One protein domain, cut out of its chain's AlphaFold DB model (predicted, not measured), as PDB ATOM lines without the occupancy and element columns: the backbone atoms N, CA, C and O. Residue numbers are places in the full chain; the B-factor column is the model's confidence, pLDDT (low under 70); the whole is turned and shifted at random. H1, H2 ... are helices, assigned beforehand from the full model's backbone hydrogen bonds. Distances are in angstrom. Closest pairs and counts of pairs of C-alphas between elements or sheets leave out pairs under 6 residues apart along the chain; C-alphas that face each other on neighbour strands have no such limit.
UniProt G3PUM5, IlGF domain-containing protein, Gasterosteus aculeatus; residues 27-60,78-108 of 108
ATOM      1  N   ASP A  27      -4.243  -6.889  44.728       51.06
ATOM      2  CA  ASP A  27      -4.927  -6.991  43.438       51.06
ATOM      3  C   ASP A  27      -4.021  -7.558  42.324       51.06
ATOM      4  O   ASP A  27      -4.503  -8.240  41.407       51.06
ATOM      5  N   ASP A  28      -2.706  -7.328  42.427       49.47
ATOM      6  CA  ASP A  28      -1.682  -7.894  41.538       49.47
ATOM      7  C   ASP A  28      -0.951  -9.099  42.148       49.47
ATOM      8  O   ASP A  28      -0.617 -10.029  41.412       49.47
ATOM      9  N   ALA A  29      -0.789  -9.176  43.478       54.50
ATOM     10  CA  ALA A  29      -0.227 -10.369  44.121       54.50
ATOM     11  C   ALA A  29      -1.201 -11.568  44.142       54.50
ATOM     12  O   ALA A  29      -0.750 -12.709  44.228       54.50
ATOM     13  N   ASN A  30      -2.523 -11.350  44.015       61.50
ATOM     14  CA  ASN A  30      -3.513 -12.442  43.913       61.50
ATOM     15  C   ASN A  30      -3.718 -12.993  42.498       61.50
ATOM     16  O   ASN A  30      -4.516 -13.921  42.330       61.50
ATOM     17  N   LYS A  31      -3.063 -12.444  41.468       71.12
ATOM     18  CA  LYS A  31      -3.154 -13.011  40.117       71.12
ATOM     19  C   LYS A  31      -2.288 -14.264  40.056       71.12
ATOM     20  O   LYS A  31      -1.093 -14.218  39.780       71.12
ATOM     21  N   LEU A  32      -2.905 -15.406  40.335       80.75
ATOM     22  CA  LEU A  32      -2.236 -16.697  40.329       80.75
ATOM     23  C   LEU A  32      -2.268 -17.266  38.911       80.75
ATOM     24  O   LEU A  32      -3.336 -17.470  38.329       80.75
ATOM     25  N   LYS A  33      -1.085 -17.546  38.360       87.19
ATOM     26  CA  LYS A  33      -0.947 -18.316  37.122       87.19
ATOM     27  C   LYS A  33      -1.212 -19.780  37.416       87.19
ATOM     28  O   LYS A  33      -0.407 -20.468  38.041       87.19
ATOM     29  N   LEU A  34      -2.379 -20.240  36.994       84.38
ATOM     30  CA  LEU A  34      -2.874 -21.571  37.291       84.38
ATOM     31  C   LEU A  34      -3.072 -22.315  35.976       84.38
ATOM     32  O   LEU A  34      -3.956 -21.986  35.194       84.38
ATOM     33  N   CYS A  35      -2.263 -23.347  35.752       84.88
ATOM     34  CA  CYS A  35      -2.358 -24.204  34.573       84.88
ATOM     35  C   CYS A  35      -2.709 -25.642  34.983       84.88
ATOM     36  O   CYS A  35      -2.261 -26.136  36.027       84.88
ATOM     37  N   GLY A  36      -3.512 -26.325  34.162       82.81
ATOM     38  CA  GLY A  36      -3.851 -27.744  34.306       82.81
ATOM     39  C   GLY A  36      -4.254 -28.147  35.732       82.81
ATOM     40  O   GLY A  36      -5.264 -27.701  36.271       82.81
ATOM     41  N   ARG A  37      -3.431 -28.978  36.387       82.00
ATOM     42  CA  ARG A  37      -3.720 -29.541  37.724       82.00
ATOM     43  C   ARG A  37      -3.694 -28.510  38.856       82.00
ATOM     44  O   ARG A  37      -4.299 -28.744  39.903       82.00
ATOM     45  N   ALA A  38      -2.961 -27.408  38.699       84.50
ATOM     46  CA  ALA A  38      -2.967 -26.325  39.683       84.50
ATOM     47  C   ALA A  38      -4.295 -25.560  39.624       84.50
ATOM     48  O   ALA A  38      -4.904 -25.303  40.659       84.50
ATOM     49  N   PHE A  39      -4.786 -25.316  38.410       85.00
ATOM     50  CA  PHE A  39      -6.086 -24.708  38.164       85.00
ATOM     51  C   PHE A  39      -7.233 -25.569  38.693       85.00
ATOM     52  O   PHE A  39      -8.018 -25.097  39.508       85.00
ATOM     53  N   VAL A  40      -7.268 -26.862  38.350       82.69
ATOM     54  CA  VAL A  40      -8.320 -27.770  38.840       82.69
ATOM     55  C   VAL A  40      -8.361 -27.807  40.370       82.69
ATOM     56  O   VAL A  40      -9.437 -27.737  40.956       82.69
ATOM     57  N   ARG A  41      -7.206 -27.860  41.049       84.94
ATOM     58  CA  ARG A  41      -7.163 -27.809  42.522       84.94
ATOM     59  C   ARG A  41      -7.700 -26.490  43.074       84.94
ATOM     60  O   ARG A  41      -8.462 -26.519  44.037       84.94
ATOM     61  N   ALA A  42      -7.339 -25.363  42.465       86.56
ATOM     62  CA  ALA A  42      -7.818 -24.049  42.880       86.56
ATOM     63  C   ALA A  42      -9.339 -23.913  42.701       86.56
ATOM     64  O   ALA A  42     -10.024 -23.419  43.598       86.56
ATOM     65  N   VAL A  43      -9.893 -24.423  41.597       84.06
ATOM     66  CA  VAL A  43     -11.341 -24.398  41.367       84.06
ATOM     67  C   VAL A  43     -12.075 -25.370  42.286       84.06
ATOM     68  O   VAL A  43     -13.094 -25.009  42.859       84.06
ATOM     69  N   VAL A  44     -11.550 -26.574  42.519       85.38
ATOM     70  CA  VAL A  44     -12.133 -27.522  43.486       85.38
ATOM     71  C   VAL A  44     -12.153 -26.934  44.895       85.38
ATOM     72  O   VAL A  44     -13.138 -27.106  45.606       85.38
ATOM     73  N   TYR A  45     -11.097 -26.225  45.294       85.31
ATOM     74  CA  TYR A  45     -11.047 -25.526  46.575       85.31
ATOM     75  C   TYR A  45     -12.039 -24.351  46.646       85.31
ATOM     76  O   TYR A  45     -12.602 -24.089  47.705       85.31
ATOM     77  N   THR A  46     -12.286 -23.667  45.525       84.38
ATOM     78  CA  THR A  46     -13.166 -22.486  45.467       84.38
ATOM     79  C   THR A  46     -14.649 -22.857  45.334       84.38
ATOM     80  O   THR A  46     -15.480 -22.343  46.075       84.38
ATOM     81  N   CYS A  47     -14.987 -23.770  44.424       82.12
ATOM     82  CA  CYS A  47     -16.356 -24.178  44.096       82.12
ATOM     83  C   CYS A  47     -16.818 -25.453  44.820       82.12
ATOM     84  O   CYS A  47     -18.007 -25.779  44.809       82.12
ATOM     85  N   GLY A  48     -15.898 -26.234  45.387       79.88
ATOM     86  CA  GLY A  48     -16.164 -27.609  45.802       79.88
ATOM     87  C   GLY A  48     -16.176 -28.581  44.613       79.88
ATOM     88  O   GLY A  48     -16.730 -28.318  43.543       79.88
ATOM     89  N   GLY A  49     -15.580 -29.762  44.796       71.19
ATOM     90  CA  GLY A  49     -15.355 -30.711  43.695       71.19
ATOM     91  C   GLY A  49     -16.621 -31.261  43.021       71.19
ATOM     92  O   GLY A  49     -16.555 -31.697  41.875       71.19
ATOM     93  N   SER A  50     -17.775 -31.234  43.693       67.38
ATOM     94  CA  SER A  50     -19.054 -31.724  43.153       67.38
ATOM     95  C   SER A  50     -19.720 -30.763  42.164       67.38
ATOM     96  O   SER A  50     -20.515 -31.204  41.332       67.38
ATOM     97  N   ARG A  51     -19.431 -29.460  42.254       67.00
ATOM     98  CA  ARG A  51     -19.963 -28.434  41.345       67.00
ATOM     99  C   ARG A  51     -19.127 -28.349  40.077       67.00
ATOM    100  O   ARG A  51     -19.668 -28.508  38.989       67.00
ATOM    101  N   TRP A  52     -17.807 -28.270  40.244       69.38
ATOM    102  CA  TRP A  52     -16.843 -28.279  39.142       69.38
ATOM    103  C   TRP A  52     -17.028 -29.490  38.210       69.38
ATOM    104  O   TRP A  52     -17.228 -29.325  37.009       69.38
ATOM    105  N   ARG A  53     -17.082 -30.715  38.765       64.75
ATOM    106  CA  ARG A  53     -17.237 -31.948  37.964       64.75
ATOM    107  C   ARG A  53     -18.541 -32.029  37.174       64.75
ATOM    108  O   ARG A  53     -18.549 -32.628  36.112       64.75
ATOM    109  N   ARG A  54     -19.641 -31.453  37.668       65.56
ATOM    110  CA  ARG A  54     -20.929 -31.464  36.948       65.56
ATOM    111  C   ARG A  54     -21.001 -30.423  35.837       65.56
ATOM    112  O   ARG A  54     -21.839 -30.555  34.959       65.56
ATOM    113  N   ARG A  55     -20.166 -29.384  35.897       60.75
ATOM    114  CA  ARG A  55     -20.209 -28.249  34.966       60.75
ATOM    115  C   ARG A  55     -19.139 -28.280  33.884       60.75
ATOM    116  O   ARG A  55     -19.373 -27.712  32.829       60.75
ATOM    117  N   MET A  56     -18.033 -28.976  34.138       60.59
ATOM    118  CA  MET A  56     -16.959 -29.239  33.167       60.59
ATOM    119  C   MET A  56     -16.918 -30.706  32.714       60.59
ATOM    120  O   MET A  56     -16.115 -31.097  31.880       60.59
ATOM    121  N   GLY A  57     -17.759 -31.572  33.286       57.22
ATOM    122  CA  GLY A  57     -17.692 -33.027  33.102       57.22
ATOM    123  C   GLY A  57     -18.049 -33.555  31.712       57.22
ATOM    124  O   GLY A  57     -18.173 -34.767  31.567       57.22
ATOM    125  N   GLU A  58     -18.215 -32.697  30.706       54.44
ATOM    126  CA  GLU A  58     -18.469 -33.136  29.330       54.44
ATOM    127  C   GLU A  58     -17.204 -33.107  28.449       54.44
ATOM    128  O   GLU A  58     -17.186 -33.763  27.412       54.44
ATOM    129  N   GLU A  59     -16.121 -32.440  28.880       53.25
ATOM    130  CA  GLU A  59     -14.862 -32.350  28.115       53.25
ATOM    131  C   GLU A  59     -13.733 -33.266  28.635       53.25
ATOM    132  O   GLU A  59     -12.976 -33.813  27.835       53.25
ATOM    133  N   ASP A  60     -13.679 -33.566  29.940       47.22
ATOM    134  CA  ASP A  60     -12.642 -34.445  30.524       47.22
ATOM    135  C   ASP A  60     -13.013 -35.946  30.548       47.22
ATOM    136  O   ASP A  60     -12.198 -36.800  30.906       47.22
ATOM    137  N   ALA A  78     -27.958 -23.855  23.761       55.66
ATOM    138  CA  ALA A  78     -27.251 -22.605  23.455       55.66
ATOM    139  C   ALA A  78     -26.539 -22.006  24.679       55.66
ATOM    140  O   ALA A  78     -25.368 -21.635  24.564       55.66
ATOM    141  N   ILE A  79     -27.193 -21.977  25.847       58.81
ATOM    142  CA  ILE A  79     -26.604 -21.469  27.097       58.81
ATOM    143  C   ILE A  79     -25.432 -22.359  27.534       58.81
ATOM    144  O   ILE A  79     -24.368 -21.845  27.884       58.81
ATOM    145  N   ASP A  80     -25.564 -23.684  27.407       66.56
ATOM    146  CA  ASP A  80     -24.491 -24.624  27.757       66.56
ATOM    147  C   ASP A  80     -23.276 -24.543  26.820       66.56
ATOM    148  O   ASP A  80     -22.140 -24.758  27.246       66.56
ATOM    149  N   ARG A  81     -23.469 -24.217  25.535       70.19
ATOM    150  CA  ARG A  81     -22.342 -23.968  24.614       70.19
ATOM    151  C   ARG A  81     -21.609 -22.684  24.980       70.19
ATOM    152  O   ARG A  81     -20.403 -22.723  25.195       70.19
ATOM    153  N   HIS A  82     -22.348 -21.587  25.148       75.94
ATOM    154  CA  HIS A  82     -21.761 -20.293  25.482       75.94
ATOM    155  C   HIS A  82     -20.973 -20.332  26.797       75.94
ATOM    156  O   HIS A  82     -19.882 -19.774  26.893       75.94
ATOM    157  N   ARG A  83     -21.495 -21.040  27.805       74.06
ATOM    158  CA  ARG A  83     -20.826 -21.162  29.099       74.06
ATOM    159  C   ARG A  83     -19.546 -21.996  29.036       74.06
ATOM    160  O   ARG A  83     -18.578 -21.661  29.710       74.06
ATOM    161  N   ARG A  84     -19.507 -23.045  28.208       74.88
ATOM    162  CA  ARG A  84     -18.279 -23.825  27.970       74.88
ATOM    163  C   ARG A  84     -17.198 -22.991  27.297       74.88
ATOM    164  O   ARG A  84     -16.067 -22.983  27.773       74.88
ATOM    165  N   ASP A  85     -17.560 -22.229  26.267       78.19
ATOM    166  CA  ASP A  85     -16.617 -21.349  25.568       78.19
ATOM    167  C   ASP A  85     -16.013 -20.304  26.523       78.19
ATOM    168  O   ASP A  85     -14.803 -20.073  26.519       78.19
ATOM    169  N   GLN A  86     -16.836 -19.723  27.406       81.25
ATOM    170  CA  GLN A  86     -16.378 -18.805  28.454       81.25
ATOM    171  C   GLN A  86     -15.431 -19.479  29.455       81.25
ATOM    172  O   GLN A  86     -14.384 -18.918  29.783       81.25
ATOM    173  N   ASN A  87     -15.770 -20.681  29.928       81.12
ATOM    174  CA  ASN A  87     -14.934 -21.425  30.868       81.12
ATOM    175  C   ASN A  87     -13.572 -21.762  30.248       81.12
ATOM    176  O   ASN A  87     -12.540 -21.585  30.895       81.12
ATOM    177  N   GLN A  88     -13.561 -22.181  28.981       82.12
ATOM    178  CA  GLN A  88     -12.339 -22.496  28.246       82.12
ATOM    179  C   GLN A  88     -11.471 -21.252  28.026       82.12
ATOM    180  O   GLN A  88     -10.250 -21.295  28.214       82.12
ATOM    181  N   ALA A  89     -12.095 -20.118  27.696       84.00
ATOM    182  CA  ALA A  89     -11.404 -18.839  27.602       84.00
ATOM    183  C   ALA A  89     -10.781 -18.447  28.952       84.00
ATOM    184  O   ALA A  89      -9.588 -18.140  29.003       84.00
ATOM    185  N   LEU A  90     -11.530 -18.551  30.053       83.00
ATOM    186  CA  LEU A  90     -11.034 -18.285  31.407       83.00
ATOM    187  C   LEU A  90      -9.845 -19.180  31.769       83.00
ATOM    188  O   LEU A  90      -8.821 -18.665  32.206       83.00
ATOM    189  N   ILE A  91      -9.918 -20.489  31.519       83.25
ATOM    190  CA  ILE A  91      -8.807 -21.428  31.755       83.25
ATOM    191  C   ILE A  91      -7.534 -20.972  31.033       83.25
ATOM    192  O   ILE A  91      -6.449 -20.948  31.625       83.25
ATOM    193  N   SER A  92      -7.662 -20.590  29.759       85.12
ATOM    194  CA  SER A  92      -6.525 -20.150  28.947       85.12
ATOM    195  C   SER A  92      -5.903 -18.849  29.471       85.12
ATOM    196  O   SER A  92      -4.681 -18.764  29.628       85.12
ATOM    197  N   VAL A  93      -6.737 -17.876  29.846       88.19
ATOM    198  CA  VAL A  93      -6.317 -16.586  30.407       88.19
ATOM    199  C   VAL A  93      -5.659 -16.777  31.776       88.19
ATOM    200  O   VAL A  93      -4.584 -16.229  32.020       88.19
ATOM    201  N   CYS A  94      -6.217 -17.630  32.640       88.12
ATOM    202  CA  CYS A  94      -5.648 -17.937  33.955       88.12
ATOM    203  C   CYS A  94      -4.271 -18.598  33.876       88.12
ATOM    204  O   CYS A  94      -3.456 -18.430  34.786       88.12
ATOM    205  N   CYS A  95      -3.989 -19.327  32.798       87.56
ATOM    206  CA  CYS A  95      -2.682 -19.931  32.588       87.56
ATOM    207  C   CYS A  95      -1.667 -18.930  32.004       87.56
ATOM    208  O   CYS A  95      -0.530 -18.861  32.474       87.56
ATOM    209  N   GLN A  96      -2.065 -18.118  31.019       85.44
ATOM    210  CA  GLN A  96      -1.153 -17.201  30.320       85.44
ATOM    211  C   GLN A  96      -0.896 -15.890  31.072       85.44
ATOM    212  O   GLN A  96       0.240 -15.417  31.147       85.44
ATOM    213  N   LEU A  97      -1.951 -15.301  31.630       85.50
ATOM    214  CA  LEU A  97      -1.951 -13.967  32.231       85.50
ATOM    215  C   LEU A  97      -2.115 -14.037  33.754       85.50
ATOM    216  O   LEU A  97      -1.522 -13.228  34.464       85.50
ATOM    217  N   GLY A  98      -2.801 -15.068  34.254       86.50
ATOM    218  CA  GLY A  98      -3.118 -15.236  35.673       86.50
ATOM    219  C   GLY A  98      -4.530 -14.757  35.996       86.50
ATOM    220  O   GLY A  98      -5.077 -13.901  35.307       86.50
ATOM    221  N   CYS A  99      -5.116 -15.326  37.046       86.12
ATOM    222  CA  CYS A  99      -6.489 -15.041  37.464       86.12
ATOM    223  C   CYS A  99      -6.606 -14.840  38.967       86.12
ATOM    224  O   CYS A  99      -5.762 -15.295  39.744       86.12
ATOM    225  N   ARG A 100      -7.701 -14.200  39.370       85.56
ATOM    226  CA  ARG A 100      -8.092 -13.990  40.761       85.56
ATOM    227  C   ARG A 100      -9.035 -15.078  41.240       85.56
ATOM    228  O   ARG A 100      -9.659 -15.805  40.470       85.56
ATOM    229  N   ARG A 101      -9.217 -15.126  42.559       78.31
ATOM    230  CA  ARG A 101     -10.198 -16.009  43.197       78.31
ATOM    231  C   ARG A 101     -11.636 -15.735  42.727       78.31
ATOM    232  O   ARG A 101     -12.420 -16.675  42.630       78.31
ATOM    233  N   SER A 102     -11.965 -14.482  42.404       81.06
ATOM    234  CA  SER A 102     -13.256 -14.097  41.814       81.06
ATOM    235  C   SER A 102     -13.483 -14.737  40.444       81.06
ATOM    236  O   SER A 102     -14.573 -15.242  40.190       81.06
ATOM    237  N   ASP A 103     -12.456 -14.799  39.598       84.62
ATOM    238  CA  ASP A 103     -12.554 -15.393  38.256       84.62
ATOM    239  C   ASP A 103     -12.809 -16.899  38.357       84.62
ATOM    240  O   ASP A 103     -13.662 -17.445  37.662       84.62
ATOM    241  N   LEU A 104     -12.154 -17.560  39.320       83.69
ATOM    242  CA  LEU A 104     -12.404 -18.972  39.621       83.69
ATOM    243  C   LEU A 104     -13.834 -19.221  40.126       83.69
ATOM    244  O   LEU A 104     -14.379 -20.296  39.902       83.69
ATOM    245  N   SER A 105     -14.450 -18.244  40.801       82.19
ATOM    246  CA  SER A 105     -15.828 -18.368  41.294       82.19
ATOM    247  C   SER A 105     -16.884 -18.279  40.187       82.19
ATOM    248  O   SER A 105     -17.968 -18.842  40.343       82.19
ATOM    249  N   MET A 106     -16.561 -17.663  39.041       79.25
ATOM    250  CA  MET A 106     -17.457 -17.619  37.874       79.25
ATOM    251  C   MET A 106     -17.678 -19.009  37.256       79.25
ATOM    252  O   MET A 106     -18.637 -19.219  36.517       79.25
ATOM    253  N   LEU A 107     -16.820 -19.973  37.598       76.62
ATOM    254  CA  LEU A 107     -16.826 -21.325  37.053       76.62
ATOM    255  C   LEU A 107     -17.734 -22.324  37.817       76.62
ATOM    256  O   LEU A 107     -17.781 -23.501  37.451       76.62
ATOM    257  N   CYS A 108     -18.420 -21.910  38.896       77.56
ATOM    258  CA  CYS A 108     -19.111 -22.815  39.844       77.56
ATOM    259  C   CYS A 108     -20.551 -23.299  39.481       77.56
ATOM    260  O   CYS A 108     -21.277 -22.709  38.656       77.56
TER     261      CYS A 108
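What this domain is: This is residues 27 to 60 and 78 to 108 of the 108 residues of the protein "IlGF domain-containing protein" of Gasterosteus aculeatus (UniProt G3PUM5). One long helix, H3, runs along one side of the domain, and three shorter helices, H1, H2 and H4, form a second level over the same side of it. H4 packs beside H1, H2 follows H1 round a turn, and H3 comes near these three with few close C-alpha pairs. The printed part has 65 residues with four named helices, in the order H1, H2, H3, H4, and no named strand; the class is all helix. The whole is compact, with a radius of gyration of the C-alphas of 11.3 A, and elongated in outline, spanning 35 by 21 by 18 A.

Where its parts are: The printed part begins at Asp 27, and its first named helix is H1, residues 36 to 47, from C-alpha 36 at (-3.851, -27.744, 34.306), 16.3 A long from first to last C-alpha. H2 is residues 49 to 56 and measures 10.8 A. After the cut comes H3, residues 79 to 96, the longest helix, 26.0 A from C-alpha 79 at (-26.604, -21.469, 27.097) to C-alpha 96. H4, residues 101 to 105, measures 6.4 A and ends at C-alpha 105 at (-15.828, -18.368, 41.294).

How they stand to each other: H1 and H2 touch only at the corner by their link, and only just, with 3 pairs of C-alphas within 8 A; the closest are those of Val 44 and Trp 52, 6.5 A apart. H1 touches H2 with residues 43 to 44 alone. H1 and H2 run opposite ways at a steep tilt of 63 degrees. H1 touches H4 with residues 42 to 47 alone; the closest C-alphas, of Val 43 and Leu 104, are 5.8 A apart. H2 and H4 are apart. H3 is close to but not clearly touching H1, with the C-alphas of Phe 39 and Ile 91 closest at 7.7 A; these two helices run opposite ways at a steep tilt of 59 degrees. H3 is also close but not clearly touching to H2, where the closest C-alphas, of Met 56 and Arg 84, are 7.6 A apart; their lines are only just about perpendicular, at 70.1 degrees. H3 and H4 are close but not clearly touching, with the C-alphas of Leu 90 and Asp 103 closest at 7.6 A. Every O i to N i+4 pair is within hydrogen-bond range in H1, H3 and H4; in H2, 3 of 4 are.

The domain as a whole: The C-alphas of Ala 29 and Ala 78 are the two farthest apart, at 36.2 A. Residues 61 to 77 are not printed, and C-alphas 60 and 78 are 20.1 A apart across this cut, which lies in the link from H2 to H3. The links from H1 to H2 and from H3 to H4 are tight. The mean pLDDT of the printed part is 75.7; it is under 70 at residues 27 to 30, 50 to 60 and 78 to 80. Cys 108 is the chain's last residue.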